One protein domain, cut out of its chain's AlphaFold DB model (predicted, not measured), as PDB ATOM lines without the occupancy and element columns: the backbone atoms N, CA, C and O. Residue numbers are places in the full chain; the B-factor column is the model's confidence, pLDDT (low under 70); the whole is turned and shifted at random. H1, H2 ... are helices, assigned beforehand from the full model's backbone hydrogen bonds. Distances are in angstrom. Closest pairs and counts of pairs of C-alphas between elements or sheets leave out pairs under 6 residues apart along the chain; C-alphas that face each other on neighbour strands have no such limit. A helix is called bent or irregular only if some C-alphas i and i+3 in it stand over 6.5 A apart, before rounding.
ATOM      1  N   PRO A  85     -47.687   1.727  -1.649       65.19
ATOM      2  CA  PRO A  85     -46.893   2.780  -2.256       65.19
ATOM      3  C   PRO A  85     -45.420   2.410  -2.119       65.19
ATOM      4  O   PRO A  85     -44.908   2.336  -1.006       65.19
ATOM      5  N   VAL A  86     -44.749   2.162  -3.247       77.38
ATOM      6  CA  VAL A  86     -43.302   1.939  -3.253       77.38
ATOM      7  C   VAL A  86     -42.663   3.192  -2.662       77.38
ATOM      8  O   VAL A  86     -42.955   4.311  -3.097       77.38
ATOM      9  N   VAL A  87     -41.858   2.996  -1.622       79.00
ATOM     10  CA  VAL A  87     -41.077   4.033  -0.950       79.00
ATOM     11  C   VAL A  87     -39.624   3.649  -1.145       79.00
ATOM     12  O   VAL A  87     -39.212   2.579  -0.703       79.00
ATOM     13  N   ILE A  88     -38.854   4.501  -1.817       81.62
ATOM     14  CA  ILE A  88     -37.407   4.317  -1.907       81.62
ATOM     15  C   ILE A  88     -36.814   5.041  -0.700       81.62
ATOM     16  O   ILE A  88     -36.834   6.272  -0.686       81.62
ATOM     17  N   PRO A  89     -36.334   4.328   0.333       75.94
ATOM     18  CA  PRO A  89     -35.713   4.986   1.471       75.94
ATOM     19  C   PRO A  89     -34.497   5.774   0.980       75.94
ATOM     20  O   PRO A  89     -33.692   5.266   0.197       75.94
ATOM     21  N   MET A  90     -34.358   7.025   1.426       71.81
ATOM     22  CA  MET A  90     -33.124   7.750   1.157       71.81
ATOM     23  C   MET A  90     -31.987   7.031   1.871       71.81
ATOM     24  O   MET A  90     -32.087   6.769   3.070       71.81
ATOM     25  N   VAL A  91     -30.913   6.725   1.144       69.62
ATOM     26  CA  VAL A  91     -29.691   6.178   1.735       69.62
ATOM     27  C   VAL A  91     -29.148   7.226   2.702       69.62
ATOM     28  O   VAL A  91     -28.521   8.201   2.298       69.62
ATOM     29  N   GLN A  92     -29.450   7.052   3.985       64.06
ATOM     30  CA  GLN A  92     -28.739   7.738   5.049       64.06
ATOM     31  C   GLN A  92     -27.335   7.137   5.085       64.06
ATOM     32  O   GLN A  92     -27.176   5.928   4.892       64.06
ATOM     33  N   GLU A  93     -26.314   7.982   5.245       68.38
ATOM     34  CA  GLU A  93     -24.940   7.513   5.439       68.38
ATOM     35  C   GLU A  93     -24.948   6.376   6.463       68.38
ATOM     36  O   GLU A  93     -25.644   6.468   7.475       68.38
ATOM     37  N   GLN A  94     -24.236   5.280   6.172       67.88
ATOM     38  CA  GLN A  94     -24.187   4.143   7.085       67.88
ATOM     39  C   GLN A  94     -23.747   4.660   8.450       67.88
ATOM     40  O   GLN A  94     -22.630   5.165   8.588       67.88
ATOM     41  N   ASP A  95     -24.638   4.544   9.436       71.44
ATOM     42  CA  ASP A  95     -24.354   4.959  10.802       71.44
ATOM     43  C   ASP A  95     -22.976   4.430  11.214       71.44
ATOM     44  O   ASP A  95     -22.618   3.290  10.906       71.44
ATOM     45  N   TRP A  96     -22.206   5.219  11.968       79.00
ATOM     46  CA  TRP A  96     -20.869   4.822  12.440       79.00
ATOM     47  C   TRP A  96     -20.860   3.457  13.165       79.00
ATOM     48  O   TRP A  96     -19.830   2.798  13.284       79.00
ATOM     49  N   ARG A  97     -22.028   3.026  13.658       76.00
ATOM     50  CA  ARG A  97     -22.281   1.705  14.242       76.00
ATOM     51  C   ARG A  97     -22.186   0.591  13.199       76.00
ATOM     52  O   ARG A  97     -21.516  -0.403  13.444       76.00
ATOM     53  N   VAL A  98     -22.805   0.777  12.034       80.50
ATOM     54  CA  VAL A  98     -22.761  -0.165  10.907       80.50
ATOM     55  C   VAL A  98     -21.350  -0.225  10.328       80.50
ATOM     56  O   VAL A  98     -20.825  -1.313  10.115       80.50
ATOM     57  N   THR A  99     -20.680   0.919  10.160       82.62
ATOM     58  CA  THR A  99     -19.301   0.946   9.640       82.62
ATOM     59  C   THR A  99     -18.308   0.278  10.592       82.62
ATOM     60  O   THR A  99     -17.433  -0.463  10.145       82.62
ATOM     61  N   LYS A 100     -18.475   0.463  11.908       84.00
ATOM     62  CA  LYS A 100     -17.686  -0.231  12.934       84.00
ATOM     63  C   LYS A 100     -17.912  -1.745  12.910       84.00
ATOM     64  O   LYS A 100     -16.944  -2.494  12.991       84.00
ATOM     65  N   LEU A 101     -19.160  -2.196  12.772       83.44
ATOM     66  CA  LEU A 101     -19.490  -3.623  12.674       83.44
ATOM     67  C   LEU A 101     -18.934  -4.250  11.383       83.44
ATOM     68  O   LEU A 101     -18.353  -5.330  11.438       83.44
ATOM     69  N   LEU A 102     -19.010  -3.546  10.249       83.75
ATOM     70  CA  LEU A 102     -18.395  -3.968   8.982       83.75
ATOM     71  C   LEU A 102     -16.861  -4.036   9.070       83.75
ATOM     72  O   LEU A 102     -16.248  -4.935   8.494       83.75
ATOM     73  N   ALA A 103     -16.220  -3.110   9.789       84.44
ATOM     74  CA  ALA A 103     -14.777  -3.154  10.030       84.44
ATOM     75  C   ALA A 103     -14.387  -4.356  10.910       84.44
ATOM     76  O   ALA A 103     -13.466  -5.093  10.566       84.44
ATOM     77  N   LEU A 104     -15.140  -4.620  11.984       84.56
ATOM     78  CA  LEU A 104     -14.935  -5.788  12.852       84.56
ATOM     79  C   LEU A 104     -15.187  -7.120  12.129       84.56
ATOM     80  O   LEU A 104     -14.478  -8.092  12.388       84.56
ATOM     81  N   GLN A 105     -16.144  -7.154  11.195       84.12
ATOM     82  CA  GLN A 105     -16.381  -8.297  10.311       84.12
ATOM     83  C   GLN A 105     -15.165  -8.574   9.419       84.12
ATOM     84  O   GLN A 105     -14.730  -9.717   9.314       84.12
ATOM     85  N   LYS A 106     -14.583  -7.527   8.812       83.81
ATOM     86  CA  LYS A 106     -13.366  -7.641   7.986       83.81
ATOM     87  C   LYS A 106     -12.147  -8.093   8.791       83.81
ATOM     88  O   LYS A 106     -11.295  -8.792   8.257       83.81
ATOM     89  N   GLU A 107     -12.074  -7.707  10.061       84.94
ATOM     90  CA  GLU A 107     -11.018  -8.126  10.989       84.94
ATOM     91  C   GLU A 107     -11.253  -9.514  11.615       84.94
ATOM     92  O   GLU A 107     -10.379 -10.005  12.327       84.94
ATOM     93  N   GLY A 108     -12.410 -10.146  11.381       79.00
ATOM     94  CA  GLY A 108     -12.733 -11.483  11.891       79.00
ATOM     95  C   GLY A 108     -12.953 -11.564  13.408       79.00
ATOM     96  O   GLY A 108     -12.893 -12.652  13.973       79.00
ATOM     97  N   LYS A 109     -13.202 -10.432  14.082       81.94
ATOM     98  CA  LYS A 109     -13.389 -10.347  15.549       81.94
ATOM     99  C   LYS A 109     -14.861 -10.253  15.971       81.94
ATOM    100  O   LYS A 109     -15.154  -9.823  17.085       81.94
ATOM    101  N   LEU A 110     -15.788 -10.565  15.069       75.38
ATOM    102  CA  LEU A 110     -17.216 -10.317  15.261       75.38
ATOM    103  C   LEU A 110     -17.879 -11.461  16.040       75.38
ATOM    104  O   LEU A 110     -17.814 -12.610  15.607       75.38
ATOM    105  N   THR A 111     -18.533 -11.144  17.157       85.38
ATOM    106  CA  THR A 111     -19.385 -12.075  17.916       85.38
ATOM    107  C   THR A 111     -20.695 -12.355  17.180       85.38
ATOM    108  O   THR A 111     -21.180 -11.521  16.414       85.38
ATOM    109  N   ASP A 112     -21.309 -13.508  17.446       83.50
ATOM    110  CA  ASP A 112     -22.572 -13.925  16.810       83.50
ATOM    111  C   ASP A 112     -23.719 -12.922  17.057       83.50
ATOM    112  O   ASP A 112     -24.564 -12.689  16.192       83.50
ATOM    113  N   GLU A 113     -23.712 -12.241  18.206       83.31
ATOM    114  CA  GLU A 113     -24.652 -11.155  18.514       83.31
ATOM    115  C   GLU A 113     -24.478  -9.944  17.587       83.31
ATOM    116  O   GLU A 113     -25.452  -9.340  17.131       83.31
ATOM    117  N   ASP A 114     -23.231  -9.584  17.295       80.56
ATOM    118  CA  ASP A 114     -22.896  -8.451  16.440       80.56
ATOM    119  C   ASP A 114     -23.115  -8.783  14.957       80.56
ATOM    120  O   ASP A 114     -23.487  -7.901  14.179       80.56
ATOM    121  N   GLN A 115     -22.995 -10.060  14.576       82.44
ATOM    122  CA  GLN A 115     -23.433 -10.569  13.273       82.44
ATOM    123  C   GLN A 115     -24.948 -10.433  13.093       82.44
ATOM    124  O   GLN A 115     -25.394  -9.937  12.060       82.44
ATOM    125  N   ALA A 116     -25.743 -10.801  14.103       81.06
ATOM    126  CA  ALA A 116     -27.196 -10.644  14.058       81.06
ATOM    127  C   ALA A 116     -27.613  -9.162  13.989       81.06
ATOM    128  O   ALA A 116     -28.493  -8.799  13.210       81.06
ATOM    129  N   ARG A 117     -26.939  -8.277  14.740       80.56
ATOM    130  CA  ARG A 117     -27.157  -6.819  14.661       80.56
ATOM    131  C   ARG A 117     -26.812  -6.256  13.287       80.56
ATOM    132  O   ARG A 117     -27.567  -5.439  12.766       80.56
ATOM    133  N   LEU A 118     -25.693  -6.684  12.700       79.44
ATOM    134  CA  LEU A 118     -25.304  -6.283  11.351       79.44
ATOM    135  C   LEU A 118     -26.327  -6.772  10.322       79.44
ATOM    136  O   LEU A 118     -26.696  -5.998   9.445       79.44
ATOM    137  N   ALA A 119     -26.817  -8.007  10.449       81.38
ATOM    138  CA  ALA A 119     -27.824  -8.562   9.553       81.38
ATOM    139  C   ALA A 119     -29.126  -7.752   9.587       81.38
ATOM    140  O   ALA A 119     -29.596  -7.358   8.532       81.38
ATOM    141  N   ILE A 120     -29.643  -7.409  10.771       80.12
ATOM    142  CA  ILE A 120     -30.864  -6.591  10.920       80.12
ATOM    143  C   ILE A 120     -30.668  -5.174  10.359       80.12
ATOM    144  O   ILE A 120     -31.552  -4.629   9.704       80.12
ATOM    145  N   LEU A 121     -29.507  -4.558  10.604       71.50
ATOM    146  CA  LEU A 121     -29.208  -3.198  10.133       71.50
ATOM    147  C   LEU A 121     -28.901  -3.132   8.630       71.50
ATOM    148  O   LEU A 121     -29.078  -2.082   8.015       71.50
ATOM    149  N   THR A 122     -28.419  -4.233   8.053       67.81
ATOM    150  CA  THR A 122     -28.021  -4.347   6.640       67.81
ATOM    151  C   THR A 122     -29.040  -5.144   5.831       67.81
ATOM    152  O   THR A 122     -28.775  -5.438   4.669       67.81
ATOM    153  N   GLU A 123     -30.193  -5.501   6.410       69.19
ATOM    154  CA  GLU A 123     -31.282  -6.187   5.716       69.19
ATOM    155  C   GLU A 123     -31.863  -5.240   4.661       69.19
ATOM    156  O   GLU A 123     -32.853  -4.531   4.844       69.19
ATOM    157  N   SER A 124     -31.170  -5.183   3.528       57.59
ATOM    158  CA  SER A 124     -31.637  -4.557   2.319       57.59
ATOM    159  C   SER A 124     -32.841  -5.363   1.873       57.59
ATOM    160  O   SER A 124     -32.697  -6.496   1.408       57.59
ATOM    161  N   GLN A 125     -34.022  -4.774   2.027       54.44
ATOM    162  CA  GLN A 125     -35.220  -5.197   1.315       54.44
ATOM    163  C   GLN A 125     -34.816  -5.550  -0.124       54.44
ATOM    164  O   GLN A 125     -34.062  -4.774  -0.723       54.44
ATOM    165  N   PRO A 126     -35.246  -6.698  -0.681       52.81
ATOM    166  CA  PRO A 126     -34.928  -7.042  -2.055       52.81
ATOM    167  C   PRO A 126     -35.453  -5.911  -2.932       52.81
ATOM    168  O   PRO A 126     -36.664  -5.739  -3.078       52.81
ATOM    169  N   TYR A 127     -34.537  -5.087  -3.442       53.59
ATOM    170  CA  TYR A 127     -34.858  -4.008  -4.357       53.59
ATOM    171  C   TYR A 127     -35.574  -4.659  -5.530       53.59
ATOM    172  O   TYR A 127     -34.963  -5.387  -6.309       53.59
ATOM    173  N   GLN A 128     -36.889  -4.470  -5.599       54.50
ATOM    174  CA  GLN A 128     -37.680  -4.916  -6.728       54.50
ATOM    175  C   GLN A 128     -37.124  -4.173  -7.937       54.50
ATOM    176  O   GLN A 128     -37.347  -2.976  -8.102       54.50
ATOM    177  N   THR A 129     -36.356  -4.887  -8.751       56.41
ATOM    178  CA  THR A 129     -35.587  -4.403  -9.905       56.41
ATOM    179  C   THR A 129     -36.466  -3.816 -11.022       56.41
ATOM    180  O   THR A 129     -35.972  -3.514 -12.103       56.41
ATOM    181  N   CYS A 130     -37.765  -3.637 -10.774       63.81
ATOM    182  CA  CYS A 130     -38.779  -3.248 -11.739       63.81
ATOM    183  C   CYS A 130     -39.708  -2.172 -11.147       63.81
ATOM    184  O   CYS A 130     -40.902  -2.403 -10.982       63.81
ATOM    185  N   VAL A 131     -39.176  -0.994 -10.807       73.31
ATOM    186  CA  VAL A 131     -40.013   0.205 -10.610       73.31
ATOM    187  C   VAL A 131     -40.120   0.917 -11.959       73.31
ATOM    188  O   VAL A 131     -39.104   1.136 -12.618       73.31
ATOM    189  N   SER A 132     -41.338   1.251 -12.394       81.88
ATOM    190  CA  SER A 132     -41.547   1.999 -13.638       81.88
ATOM    191  C   SER A 132     -40.882   3.386 -13.557       81.88
ATOM    192  O   SER A 132     -40.710   3.941 -12.469       81.88
ATOM    193  N   ILE A 133     -40.503   3.973 -14.699       78.50
ATOM    194  CA  ILE A 133     -39.859   5.305 -14.734       78.50
ATOM    195  C   ILE A 133     -40.776   6.372 -14.105       78.50
ATOM    196  O   ILE A 133     -40.296   7.283 -13.428       78.50
ATOM    197  N   GLU A 134     -42.090   6.235 -14.289       80.56
ATOM    198  CA  GLU A 134     -43.105   7.133 -13.727       80.56
ATOM    199  C   GLU A 134     -43.227   6.977 -12.201       80.56
ATOM    200  O   GLU A 134     -43.274   7.972 -11.472       80.56
ATOM    201  N   ASP A 135     -43.191   5.740 -11.696       85.25
ATOM    202  CA  ASP A 135     -43.301   5.447 -10.262       85.25
ATOM    203  C   ASP A 135     -42.015   5.746  -9.489       85.25
ATOM    204  O   ASP A 135     -42.068   6.020  -8.288       85.25
ATOM    205  N   PHE A 136     -40.859   5.726 -10.156       86.12
ATOM    206  CA  PHE A 136     -39.565   5.955  -9.518       86.12
ATOM    207  C   PHE A 136     -39.489   7.339  -8.865       86.12
ATOM    208  O   PHE A 136     -39.145   7.457  -7.689       86.12
ATOM    209  N   GLY A 137     -39.873   8.391  -9.598       86.19
ATOM    210  CA  GLY A 137     -39.868   9.758  -9.071       86.19
ATOM    211  C   GLY A 137     -40.795   9.912  -7.863       86.19
ATOM    212  O   GLY A 137     -40.411  10.496  -6.849       86.19
ATOM    213  N   LEU A 138     -41.992   9.321  -7.932       85.94
ATOM    214  CA  LEU A 138     -42.957   9.328  -6.831       85.94
ATOM    215  C   LEU A 138     -42.446   8.544  -5.617       85.94
ATOM    216  O   LEU A 138     -42.638   8.981  -4.484       85.94
ATOM    217  N   ALA A 139     -41.775   7.412  -5.830       87.31
ATOM    218  CA  ALA A 139     -41.225   6.587  -4.762       87.31
ATOM    219  C   ALA A 139     -40.064   7.271  -4.023       87.31
ATOM    220  O   ALA A 139     -39.973   7.149  -2.799       87.31
ATOM    221  N   VAL A 140     -39.230   8.044  -4.732       87.81
ATOM    222  CA  VAL A 140     -38.197   8.901  -4.120       87.81
ATOM    223  C   VAL A 140     -38.834  10.020  -3.298       87.81
ATOM    224  O   VAL A 140     -38.453  10.226  -2.149       87.81
ATOM    225  N   LEU A 141     -39.841  10.716  -3.840       87.44
ATOM    226  CA  LEU A 141     -40.542  11.777  -3.107       87.44
ATOM    227  C   LEU A 141     -41.206  11.240  -1.829       87.44
ATOM    228  O   LEU A 141     -41.089  11.856  -0.770       87.44
ATOM    229  N   ARG A 142     -41.818  10.053  -1.896       87.88
ATOM    230  CA  ARG A 142     -42.349   9.349  -0.719       87.88
ATOM    231  C   ARG A 142     -41.253   8.987   0.284       87.88
ATOM    232  O   ARG A 142     -41.478   9.107   1.485       87.88
ATOM    233  N   GLY A 143     -40.067   8.607  -0.192       85.31
ATOM    234  CA  GLY A 143     -38.870   8.387   0.627       85.31
ATOM    235  C   GLY A 143     -38.398   9.630   1.378       85.31
ATOM    236  O   GLY A 143     -37.939   9.533   2.513       85.31
ATOM    237  N   CYS A 144     -38.589  10.806   0.780       83.19
ATOM    238  CA  CYS A 144     -38.352  12.111   1.401       83.19
ATOM    239  C   CYS A 144     -39.483  12.556   2.350       83.19
ATOM    240  O   CYS A 144     -39.431  13.666   2.879       83.19
ATOM    241  N   GLY A 145     -40.515  11.729   2.549       83.94
ATOM    242  CA  GLY A 145     -41.670  12.037   3.394       83.94
ATOM    243  C   GLY A 145     -42.764  12.866   2.715       83.94
ATOM    244  O   GLY A 145     -43.707  13.262   3.395       83.94
ATOM    245  N   TRP A 146     -42.676  13.117   1.404       86.94
ATOM    246  CA  TRP A 146     -43.711  13.834   0.655       86.94
ATOM    247  C   TRP A 146     -44.874  12.903   0.288       86.94
ATOM    248  O   TRP A 146     -44.669  11.806  -0.242       86.94
ATOM    249  N   LYS A 147     -46.108  13.343   0.551       84.75
ATOM    250  CA  LYS A 147     -47.332  12.606   0.210       84.75
ATOM    251  C   LYS A 147     -48.010  13.207  -1.015       84.75
ATOM    252  O   LYS A 147     -47.963  14.411  -1.244       84.75
ATOM    253  N   ASP A 148     -48.688  12.358  -1.781       82.50
ATOM    254  CA  ASP A 148     -49.461  12.804  -2.939       82.50
ATOM    255  C   ASP A 148     -50.564  13.783  -2.494       82.50
ATOM    256  O   ASP A 148     -51.346  13.481  -1.591       82.50
TER     257      ASP A 148
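This is residues 85 to 148 of the 376 residues of the protein "G-patch domain-containing protein" of Angiostrongylus cantonensis (UniProt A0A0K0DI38). The printed part is a long, open frame: a pair of short helices, H1 and H2, packs together at a steep angle at one end, and a third helix, H3, lies at the other end. Two stretches with no named element, residues 85 to 95 and residues 122 to 132, run between the two ends, and the middle is loose. The 64 residues printed, with three named helices in the order H1, H2, H3 and no named strand, are of the class all helix, with 32 residues in the helices. The whole is only just loose, close to extended, with a radius of gyration of the C-alphas of 15.6 A, and its outline is a rod that spans 46 by 21 by 16 A.

H1, residues 96 to 106, touches H2, residues 112 to 121, with 6 pairs of C-alphas within 8 A. Their closest C-alphas are those of Leu 101 and Leu 118, 6.5 A apart, and their centres are 10.4 A apart. Their lines stand at a steep tilt of 50 degrees, and they run opposite ways. H3, residues 133 to 143, touches no helix: it is apart from H1 and apart from H2. In H1 and H2 every O i to N i+4 pair is within hydrogen-bond range; in H3 5 of 7 such pairs are.

After residues 85 to 95, H1 begins at C-alpha 96 of Trp 96, at (-20.869, 4.822, 12.440), and measures 15.2 A from first to last C-alpha. A tight link of 5 residues joins it to H2, which runs from Asp 112 to Leu 121 over 14.3 A. A long link of 11 residues then leads to H3, which begins at Ile 133, with its C-alpha at (-39.859, 5.305, -14.734). H3 measures 15.7 A and ends at C-alpha 143, at (-38.870, 8.387, 0.627). H3 is neither bent nor irregular, but only just: C-alphas 134 and 137 are 6.2 A apart.

The two C-alphas farthest apart, those of Lys 109 and Asp 148, are 46.7 A apart, while the first and last printed C-alphas, of Pro 85 and Asp 148, are 10.4 A apart. The printed part has no cut. The link from H2 to H3 is long. The mean pLDDT of the printed part is 77.4; it is under 70 at 14 residues: residue 85, residues 91 to 94 and residues 122 to 130, the last of these stretches in the long link.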